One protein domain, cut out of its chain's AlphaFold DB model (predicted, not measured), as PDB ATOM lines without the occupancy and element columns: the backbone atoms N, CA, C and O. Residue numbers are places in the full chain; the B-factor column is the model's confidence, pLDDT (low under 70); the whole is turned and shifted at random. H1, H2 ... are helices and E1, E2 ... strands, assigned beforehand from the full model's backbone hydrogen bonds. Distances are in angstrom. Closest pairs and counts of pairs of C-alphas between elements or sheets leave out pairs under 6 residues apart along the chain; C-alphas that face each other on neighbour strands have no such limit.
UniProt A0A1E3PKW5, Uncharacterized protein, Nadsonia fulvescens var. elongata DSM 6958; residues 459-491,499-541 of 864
ATOM      1  N   HIS A 459     210.624 123.315 193.761       74.81
ATOM      2  CA  HIS A 459     211.305 122.215 194.447       74.81
ATOM      3  C   HIS A 459     211.905 122.654 195.796       74.81
ATOM      4  O   HIS A 459     211.965 121.856 196.729       74.81
ATOM      5  N   GLU A 460     212.275 123.930 195.908       77.06
ATOM      6  CA  GLU A 460     212.770 124.567 197.128       77.06
ATOM      7  C   GLU A 460     211.681 124.600 198.216       77.06
ATOM      8  O   GLU A 460     211.904 124.048 199.291       77.06
ATOM      9  N   PHE A 461     210.461 125.067 197.910       79.19
ATOM     10  CA  PHE A 461     209.321 125.015 198.843       79.19
ATOM     11  C   PHE A 461     209.006 123.585 199.309       79.19
ATOM     12  O   PHE A 461     208.729 123.355 200.485       79.19
ATOM     13  N   LEU A 462     209.079 122.590 198.415       75.19
ATOM     14  CA  LEU A 462     208.871 121.189 198.804       75.19
ATOM     15  C   LEU A 462     209.981 120.670 199.736       75.19
ATOM     16  O   LEU A 462     209.687 119.894 200.648       75.19
ATOM     17  N   GLN A 463     211.232 121.110 199.562       75.00
ATOM     18  CA  GLN A 463     212.325 120.803 200.491       75.00
ATOM     19  C   GLN A 463     212.185 121.541 201.830       75.00
ATOM     20  O   GLN A 463     212.490 120.957 202.871       75.00
ATOM     21  N   GLU A 464     211.739 122.797 201.836       79.06
ATOM     22  CA  GLU A 464     211.465 123.564 203.058       79.06
ATOM     23  C   GLU A 464     210.316 122.947 203.854       79.06
ATOM     24  O   GLU A 464     210.469 122.681 205.046       79.06
ATOM     25  N   LEU A 465     209.208 122.615 203.186       77.56
ATOM     26  CA  LEU A 465     208.075 121.918 203.783       77.56
ATOM     27  C   LEU A 465     208.504 120.555 204.343       77.56
ATOM     28  O   LEU A 465     208.196 120.250 205.496       77.56
ATOM     29  N   GLU A 466     209.281 119.753 203.601       79.00
ATOM     30  CA  GLU A 466     209.790 118.480 204.127       79.00
ATOM     31  C   GLU A 466     210.709 118.691 205.344       79.00
ATOM     32  O   GLU A 466     210.631 117.939 206.318       79.00
ATOM     33  N   GLN A 467     211.560 119.722 205.338       77.62
ATOM     34  CA  GLN A 467     212.397 120.078 206.485       77.62
ATOM     35  C   GLN A 467     211.566 120.521 207.696       77.62
ATOM     36  O   GLN A 467     211.837 120.052 208.805       77.62
ATOM     37  N   LEU A 468     210.537 121.343 207.499       77.19
ATOM     38  CA  LEU A 468     209.633 121.817 208.546       77.19
ATOM     39  C   LEU A 468     208.849 120.651 209.156       77.19
ATOM     40  O   LEU A 468     208.863 120.487 210.379       77.19
ATOM     41  N   ILE A 469     208.275 119.764 208.334       77.38
ATOM     42  CA  ILE A 469     207.631 118.523 208.798       77.38
ATOM     43  C   ILE A 469     208.638 117.680 209.586       77.38
ATOM     44  O   ILE A 469     208.383 117.327 210.737       77.38
ATOM     45  N   ARG A 470     209.835 117.426 209.034       75.00
ATOM     46  CA  ARG A 470     210.910 116.692 209.726       75.00
ATOM     47  C   ARG A 470     211.285 117.341 211.066       75.00
ATOM     48  O   ARG A 470     211.641 116.606 211.985       75.00
ATOM     49  N   ILE A 471     211.229 118.667 211.208       77.25
ATOM     50  CA  ILE A 471     211.480 119.393 212.466       77.25
ATOM     51  C   ILE A 471     210.306 119.237 213.442       77.25
ATOM     52  O   ILE A 471     210.536 118.940 214.616       77.25
ATOM     53  N   HIS A 472     209.061 119.363 212.988       73.62
ATOM     54  CA  HIS A 472     207.880 119.219 213.843       73.62
ATOM     55  C   HIS A 472     207.687 117.773 214.318       73.62
ATOM     56  O   HIS A 472     207.543 117.552 215.520       73.62
ATOM     57  N   THR A 473     207.842 116.771 213.446       76.31
ATOM     58  CA  THR A 473     207.871 115.354 213.850       76.31
ATOM     59  C   THR A 473     209.000 115.080 214.850       76.31
ATOM     60  O   THR A 473     208.794 114.331 215.803       76.31
ATOM     61  N   ARG A 474     210.179 115.718 214.715       76.31
ATOM     62  CA  ARG A 474     211.256 115.614 215.723       76.31
ATOM     63  C   ARG A 474     210.846 116.205 217.076       76.31
ATOM     64  O   ARG A 474     211.105 115.560 218.093       76.31
ATOM     65  N   LYS A 475     210.222 117.392 217.096       72.31
ATOM     66  CA  LYS A 475     209.720 118.041 218.322       72.31
ATOM     67  C   LYS A 475     208.678 117.153 219.012       72.31
ATOM     68  O   LYS A 475     208.903 116.769 220.159       72.31
ATOM     69  N   ILE A 476     207.635 116.734 218.290       74.69
ATOM     70  CA  ILE A 476     206.552 115.870 218.792       74.69
ATOM     71  C   ILE A 476     207.113 114.555 219.349       74.69
ATOM     72  O   ILE A 476     206.854 114.220 220.502       74.69
ATOM     73  N   LEU A 477     207.963 113.848 218.591       75.25
ATOM     74  CA  LEU A 477     208.624 112.632 219.079       75.25
ATOM     75  C   LEU A 477     209.410 112.897 220.368       75.25
ATOM     76  O   LEU A 477     209.288 112.133 221.320       75.25
ATOM     77  N   SER A 478     210.201 113.974 220.433       76.50
ATOM     78  CA  SER A 478     210.994 114.288 221.629       76.50
ATOM     79  C   SER A 478     210.134 114.581 222.867       76.50
ATOM     80  O   SER A 478     210.508 114.164 223.964       76.50
ATOM     81  N   GLN A 479     208.968 115.211 222.693       75.06
ATOM     82  CA  GLN A 479     207.985 115.428 223.756       75.06
ATOM     83  C   GLN A 479     207.317 114.114 224.183       75.06
ATOM     84  O   GLN A 479     207.237 113.848 225.379       75.06
ATOM     85  N   LEU A 480     206.922 113.250 223.241       73.19
ATOM     86  CA  LEU A 480     206.359 111.928 223.545       73.19
ATOM     87  C   LEU A 480     207.354 111.045 224.317       73.19
ATOM     88  O   LEU A 480     206.993 110.499 225.359       73.19
ATOM     89  N   TYR A 481     208.623 110.980 223.895       76.25
ATOM     90  CA  TYR A 481     209.669 110.272 224.650       76.25
ATOM     91  C   TYR A 481     209.892 110.873 226.042       76.25
ATOM     92  O   TYR A 481     210.089 110.128 227.000       76.25
ATOM     93  N   PHE A 482     209.865 112.201 226.184       76.88
ATOM     94  CA  PHE A 482     209.987 112.848 227.493       76.88
ATOM     95  C   PHE A 482     208.792 112.518 228.399       76.88
ATOM     96  O   PHE A 482     208.983 112.219 229.576       76.88
ATOM     97  N   ASN A 483     207.580 112.482 227.845       73.44
ATOM     98  CA  ASN A 483     206.355 112.169 228.575       73.44
ATOM     99  C   ASN A 483     206.273 110.687 228.984       73.44
ATOM    100  O   ASN A 483     205.990 110.424 230.152       73.44
ATOM    101  N   GLU A 484     206.590 109.724 228.105       74.12
ATOM    102  CA  GLU A 484     206.625 108.293 228.479       74.12
ATOM    103  C   GLU A 484     207.720 108.020 229.528       74.12
ATOM    104  O   GLU A 484     207.475 107.310 230.507       74.12
ATOM    105  N   LEU A 485     208.901 108.649 229.403       73.19
ATOM    106  CA  LEU A 485     209.941 108.577 230.437       73.19
ATOM    107  C   LEU A 485     209.448 109.159 231.771       73.19
ATOM    108  O   LEU A 485     209.578 108.502 232.801       73.19
ATOM    109  N   ASN A 486     208.854 110.356 231.776       73.38
ATOM    110  CA  ASN A 486     208.351 110.989 232.998       73.38
ATOM    111  C   ASN A 486     207.221 110.182 233.654       73.38
ATOM    112  O   ASN A 486     207.194 110.068 234.879       73.38
ATOM    113  N   ALA A 487     206.320 109.583 232.869       72.94
ATOM    114  CA  ALA A 487     205.301 108.665 233.373       72.94
ATOM    115  C   ALA A 487     205.943 107.428 234.024       72.94
ATOM    116  O   ALA A 487     205.608 107.082 235.157       72.94
ATOM    117  N   SER A 488     206.941 106.823 233.368       69.38
ATOM    118  CA  SER A 488     207.690 105.689 233.919       69.38
ATOM    119  C   SER A 488     208.427 106.041 235.223       69.38
ATOM    120  O   SER A 488     208.433 105.233 236.151       69.38
ATOM    121  N   TYR A 489     209.028 107.232 235.326       70.25
ATOM    122  CA  TYR A 489     209.744 107.674 236.532       70.25
ATOM    123  C   TYR A 489     208.827 108.121 237.680       70.25
ATOM    124  O   TYR A 489     209.266 108.111 238.829       70.25
ATOM    125  N   LYS A 490     207.560 108.476 237.421       70.44
ATOM    126  CA  LYS A 490     206.585 108.776 238.488       70.44
ATOM    127  C   LYS A 490     206.207 107.541 239.321       70.44
ATOM    128  O   LYS A 490     205.844 107.707 240.481       70.44
ATOM    129  N   GLY A 491     206.315 106.329 238.765       69.31
ATOM    130  CA  GLY A 491     206.024 105.077 239.481       69.31
ATOM    131  C   GLY A 491     207.134 104.632 240.445       69.31
ATOM    132  O   GLY A 491     206.863 104.311 241.601       69.31
ATOM    133  N   ARG A 499     220.746 109.640 233.052       52.09
ATOM    134  CA  ARG A 499     221.107 109.724 231.628       52.09
ATOM    135  C   ARG A 499     219.924 109.210 230.804       52.09
ATOM    136  O   ARG A 499     219.202 108.327 231.262       52.09
ATOM    137  N   ARG A 500     219.735 109.737 229.592       61.69
ATOM    138  CA  ARG A 500     218.624 109.382 228.687       61.69
ATOM    139  C   ARG A 500     218.810 107.983 228.077       61.69
ATOM    140  O   ARG A 500     219.047 107.860 226.879       61.69
ATOM    141  N   LEU A 501     218.741 106.943 228.907       69.50
ATOM    142  CA  LEU A 501     218.731 105.547 228.473       69.50
ATOM    143  C   LEU A 501     217.302 105.218 228.011       69.50
ATOM    144  O   LEU A 501     216.405 105.111 228.843       69.50
ATOM    145  N   ILE A 502     217.083 105.076 226.705       76.44
ATOM    146  CA  ILE A 502     215.788 104.649 226.148       76.44
ATOM    147  C   ILE A 502     215.915 103.173 225.767       76.44
ATOM    148  O   ILE A 502     216.894 102.783 225.119       76.44
ATOM    149  N   ALA A 503     214.969 102.314 226.151       82.62
ATOM    150  CA  ALA A 503     215.000 100.938 225.677       82.62
ATOM    151  C   ALA A 503     214.521 100.889 224.222       82.62
ATOM    152  O   ALA A 503     213.597 101.587 223.815       82.62
ATOM    153  N   SER A 504     215.093  99.988 223.421       81.38
ATOM    154  CA  SER A 504     214.646  99.795 222.028       81.38
ATOM    155  C   SER A 504     213.145  99.466 221.931       81.38
ATOM    156  O   SER A 504     212.541  99.715 220.899       81.38
ATOM    157  N   ARG A 505     212.537  98.923 223.000       82.44
ATOM    158  CA  ARG A 505     211.091  98.663 223.093       82.44
ATOM    159  C   ARG A 505     210.260  99.947 223.083       82.44
ATOM    160  O   ARG A 505     209.205  99.955 222.465       82.44
ATOM    161  N   ASP A 506     210.733 100.989 223.748       79.19
ATOM    162  CA  ASP A 506     209.991 102.234 223.961       79.19
ATOM    163  C   ASP A 506     209.954 103.021 222.641       79.19
ATOM    164  O   ASP A 506     208.911 103.508 222.220       79.19
ATOM    165  N   VAL A 507     211.051 102.964 221.871       80.19
ATOM    166  CA  VAL A 507     211.080 103.403 220.464       80.19
ATOM    167  C   VAL A 507     209.999 102.706 219.627       80.19
ATOM    168  O   VAL A 507     209.303 103.366 218.862       80.19
ATOM    169  N   TYR A 508     209.799 101.392 219.783       82.19
ATOM    170  CA  TYR A 508     208.720 100.687 219.075       82.19
ATOM    171  C   TYR A 508     207.313 100.994 219.616       82.19
ATOM    172  O   TYR A 508     206.356 100.876 218.855       82.19
ATOM    173  N   ARG A 509     207.163 101.408 220.883       76.88
ATOM    174  CA  ARG A 509     205.873 101.850 221.445       76.88
ATOM    175  C   ARG A 509     205.432 103.182 220.862       76.88
ATOM    176  O   ARG A 509     204.325 103.254 220.345       76.88
ATOM    177  N   VAL A 510     206.308 104.187 220.879       76.19
ATOM    178  CA  VAL A 510     206.015 105.514 220.311       76.19
ATOM    179  C   VAL A 510     205.692 105.403 218.816       76.19
ATOM    180  O   VAL A 510     204.779 106.063 218.332       76.19
ATOM    181  N   LEU A 511     206.363 104.510 218.078       79.38
ATOM    182  CA  LEU A 511     206.021 104.238 216.675       79.38
ATOM    183  C   LEU A 511     204.648 103.578 216.500       79.38
ATOM    184  O   LEU A 511     203.921 103.960 215.589       79.38
ATOM    185  N   ALA A 512     204.284 102.625 217.364       77.38
ATOM    186  CA  ALA A 512     202.964 101.997 217.330       77.38
ATOM    187  C   ALA A 512     201.843 102.989 217.689       77.38
ATOM    188  O   ALA A 512     200.815 103.000 217.028       77.38
ATOM    189  N   GLN A 513     202.063 103.869 218.674       73.62
ATOM    190  CA  GLN A 513     201.132 104.949 219.035       73.62
ATOM    191  C   GLN A 513     200.933 105.974 217.906       73.62
ATOM    192  O   GLN A 513     199.871 106.576 217.808       73.62
ATOM    193  N   LEU A 514     201.939 106.162 217.049       72.62
ATOM    194  CA  LEU A 514     201.878 107.035 215.872       72.62
ATOM    195  C   LEU A 514     201.427 106.300 214.593       72.62
ATOM    196  O   LEU A 514     201.577 106.847 213.502       72.62
ATOM    197  N   ASN A 515     200.933 105.058 214.697       78.69
ATOM    198  CA  ASN A 515     200.575 104.188 213.564       78.69
ATOM    199  C   ASN A 515     201.681 104.040 212.490       78.69
ATOM    200  O   ASN A 515     201.412 103.695 211.339       78.69
ATOM    201  N   HIS A 516     202.952 104.264 212.847       76.00
ATOM    202  CA  HIS A 516     204.062 104.139 211.906       76.00
ATOM    203  C   HIS A 516     204.412 102.657 211.663       76.00
ATOM    204  O   HIS A 516     204.617 101.908 212.625       76.00
ATOM    205  N   PRO A 517     204.573 102.221 210.396       74.56
ATOM    206  CA  PRO A 517     204.854 100.825 210.071       74.56
ATOM    207  C   PRO A 517     206.175 100.347 210.693       74.56
ATOM    208  O   PRO A 517     207.267 100.773 210.307       74.56
ATOM    209  N   SER A 518     206.082  99.422 211.655       66.06
ATOM    210  CA  SER A 518     207.225  98.856 212.403       66.06
ATOM    211  C   SER A 518     208.253  98.114 211.525       66.06
ATOM    212  O   SER A 518     209.398  97.887 211.926       66.06
ATOM    213  N   ASN A 519     207.843  97.780 210.302       67.94
ATOM    214  CA  ASN A 519     208.613  97.216 209.201       67.94
ATOM    215  C   ASN A 519     209.541  98.230 208.491       67.94
ATOM    216  O   ASN A 519     210.441  97.801 207.766       67.94
ATOM    217  N   LEU A 520     209.428  99.546 208.738       56.38
ATOM    218  CA  LEU A 520     210.413 100.539 208.280       56.38
ATOM    219  C   LEU A 520     211.804 100.243 208.866       56.38
ATOM    220  O   LEU A 520     212.064 100.544 210.032       56.38
ATOM    221  N   LYS A 521     212.687  99.660 208.030       68.94
ATOM    222  CA  LYS A 521     214.130  99.382 208.235       68.94
ATOM    223  C   LYS A 521     214.569  99.605 209.689       68.94
ATOM    224  O   LYS A 521     215.080 100.678 209.997       68.94
ATOM    225  N   GLN A 522     214.411  98.600 210.562       60.72
ATOM    226  CA  GLN A 522     214.481  98.680 212.044       60.72
ATOM    227  C   GLN A 522     215.626  99.522 212.660       60.72
ATOM    228  O   GLN A 522     215.527  99.975 213.801       60.72
ATOM    229  N   GLY A 523     216.724  99.748 211.933       78.06
ATOM    230  CA  GLY A 523     217.792 100.664 212.326       78.06
ATOM    231  C   GLY A 523     217.503 102.165 212.150       78.06
ATOM    232  O   GLY A 523     218.238 102.949 212.738       78.06
ATOM    233  N   PHE A 524     216.501 102.599 211.375       79.56
ATOM    234  CA  PHE A 524     216.238 104.019 211.077       79.56
ATOM    235  C   PHE A 524     215.820 104.786 212.332       79.56
ATOM    236  O   PHE A 524     216.572 105.637 212.801       79.56
ATOM    237  N   TRP A 525     214.686 104.424 212.932       78.12
ATOM    238  CA  TRP A 525     214.166 105.076 214.137       78.12
ATOM    239  C   TRP A 525     215.110 104.942 215.339       78.12
ATOM    240  O   TRP A 525     215.281 105.880 216.115       78.12
ATOM    241  N   ARG A 526     215.837 103.821 215.432       77.88
ATOM    242  CA  ARG A 526     216.909 103.636 216.420       77.88
ATOM    243  C   ARG A 526     218.090 104.590 216.193       77.88
ATOM    244  O   ARG A 526     218.546 105.214 217.145       77.88
ATOM    245  N   LYS A 527     218.577 104.743 214.954       79.56
ATOM    246  CA  LYS A 527     219.611 105.738 214.596       79.56
ATOM    247  C   LYS A 527     219.105 107.170 214.789       79.56
ATOM    248  O   LYS A 527     219.897 108.035 215.147       79.56
ATOM    249  N   TRP A 528     217.817 107.422 214.566       73.94
ATOM    250  CA  TRP A 528     217.184 108.717 214.803       73.94
ATOM    251  C   TRP A 528     217.190 109.076 216.295       73.94
ATOM    252  O   TRP A 528     217.719 110.121 216.650       73.94
ATOM    253  N   ALA A 529     216.737 108.185 217.182       72.56
ATOM    254  CA  ALA A 529     216.749 108.446 218.625       72.56
ATOM    255  C   ALA A 529     218.182 108.621 219.176       72.56
ATOM    256  O   ALA A 529     218.422 109.502 220.001       72.56
ATOM    257  N   ILE A 530     219.160 107.879 218.636       73.25
ATOM    258  CA  ILE A 530     220.591 108.086 218.928       73.25
ATOM    259  C   ILE A 530     221.067 109.483 218.486       73.25
ATOM    260  O   ILE A 530     221.767 110.152 219.243       73.25
ATOM    261  N   ARG A 531     220.664 109.965 217.299       73.81
ATOM    262  CA  ARG A 531     220.956 111.338 216.830       73.81
ATOM    263  C   ARG A 531     220.289 112.409 217.700       73.81
ATOM    264  O   ARG A 531     220.867 113.473 217.879       73.81
ATOM    265  N   SER A 532     219.133 112.112 218.292       63.47
ATOM    266  CA  SER A 532     218.426 112.971 219.256       63.47
ATOM    267  C   SER A 532     219.025 112.943 220.680       63.47
ATOM    268  O   SER A 532     218.358 113.324 221.643       63.47
ATOM    269  N   ASN A 533     220.282 112.498 220.840       65.12
ATOM    270  CA  ASN A 533     220.994 112.383 222.123       65.12
ATOM    271  C   ASN A 533     220.274 111.504 223.173       65.12
ATOM    272  O   ASN A 533     220.311 111.782 224.375       65.12
ATOM    273  N   ALA A 534     219.637 110.416 222.726       72.19
ATOM    274  CA  ALA A 534     219.168 109.334 223.590       72.19
ATOM    275  C   ALA A 534     220.017 108.065 223.392       72.19
ATOM    276  O   ALA A 534     220.186 107.568 222.278       72.19
ATOM    277  N   GLU A 535     220.538 107.499 224.481       75.88
ATOM    278  CA  GLU A 535     221.291 106.246 224.442       75.88
ATOM    279  C   GLU A 535     220.299 105.074 224.276       75.88
ATOM    280  O   GLU A 535     219.665 104.646 225.242       75.88
ATOM    281  N   VAL A 536     220.119 104.558 223.049       79.69
ATOM    282  CA  VAL A 536     219.138 103.484 222.778       79.69
ATOM    283  C   VAL A 536     219.708 102.091 223.064       79.69
ATOM    284  O   VAL A 536     220.389 101.478 222.225       79.69
ATOM    285  N   PHE A 537     219.367 101.551 224.233       81.75
ATOM    286  CA  PHE A 537     219.808 100.232 224.678       81.75
ATOM    287  C   PHE A 537     219.001  99.105 224.041       81.75
ATOM    288  O   PHE A 537     217.769  99.127 223.967       81.75
ATOM    289  N   HIS A 538     219.711  98.062 223.615       77.25
ATOM    290  CA  HIS A 538     219.092  96.813 223.196       77.25
ATOM    291  C   HIS A 538     218.941  95.916 224.426       77.25
ATOM    292  O   HIS A 538     219.937  95.524 225.034       77.25
ATOM    293  N   CYS A 539     217.706  95.568 224.790       61.12
ATOM    294  CA  CYS A 539     217.441  94.610 225.862       61.12
ATOM    295  C   CYS A 539     217.908  93.208 225.438       61.12
ATOM    296  O   CYS A 539     217.138  92.435 224.868       61.12
ATOM    297  N   VAL A 540     219.180  92.887 225.693       46.12
ATOM    298  CA  VAL A 540     219.749  91.557 225.442       46.12
ATOM    299  C   VAL A 540     218.892  90.522 226.173       46.12
ATOM    300  O   VAL A 540     218.633  90.655 227.372       46.12
ATOM    301  N   LYS A 541     218.420  89.503 225.441       46.09
ATOM    302  CA  LYS A 541     217.531  88.460 225.977       46.09
ATOM    303  C   LYS A 541     218.150  87.872 227.251       46.09
ATOM    304  O   LYS A 541     219.258  87.339 227.203       46.09
TER     305      LYS A 541
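What this domain is: This is residues 459 to 491 and 499 to 541 of the 864 residues of an uncharacterized protein of Nadsonia fulvescens var. elongata DSM 6958 (UniProt A0A1E3PKW5). One long helix, H1, makes the length of the model, and a small cluster of two short helices, H2 and H3, with a ribbon of two strands, E1 and E2, sits to one side of it. Both ends of H1 stick out beyond the cluster, residues 459 to 473 and 486 to 491. The printed part has 76 residues with three named helices and two named strands in the order H1, E1, H2, H3, E2; it is mostly helix, and its sheet, E1 beside E2, is parallel. It is only just loose, close to compact, with a radius of gyration of the C-alphas of 13.8 A, and spans 46 by 26 by 23 A.

Where its parts are: Find C-alpha 459 at (211.305, 122.215, 194.447), where H1, residues 459 to 491, begins; it is 48.5 A long and ends with C-alpha 491 at (206.024, 105.077, 239.481). Beyond the cut come E1, residues 501 to 503, 6.6 A, and H2, residues 504 to 513, 14.8 A. H3 is residues 523 to 531, 12.0 A, and E2, residues 535 to 537, 6.2 A, ends at (219.808, 100.232, 224.678).

How they stand to each other: Look at Leu 480 and Val 510, the closest C-alphas of H1 and H2, 7.2 A apart: the helices only just touch, with 3 pairs within 8 A, by residues 477 to 481 of H1 alone, at a steep tilt of 66 degrees. H2 touches H3 about perpendicular, 76 degrees, closest at the C-alphas of Val 507 and Arg 526, 7.1 A. E1, H2, H3 and E2 form a strand-helix-strand unit, two parallel neighbour strands with helices between, its crossover right-handed; N 537 and O 502 are 2.9 A apart, within hydrogen-bond range. In H2 and H3 every O i to N i+4 pair is within hydrogen-bond range, in H1 28 of 29.

The domain as a whole: Residues 492 to 498 are not printed, and C-alphas 491 and 499 are 17.6 A apart across the cut. Of the links printed whole, none is long. The mean pLDDT of the printed part is 73.5, and you will find values under 70 at, among others, residues 499 to 501, 518 to 522 and 539 to 541.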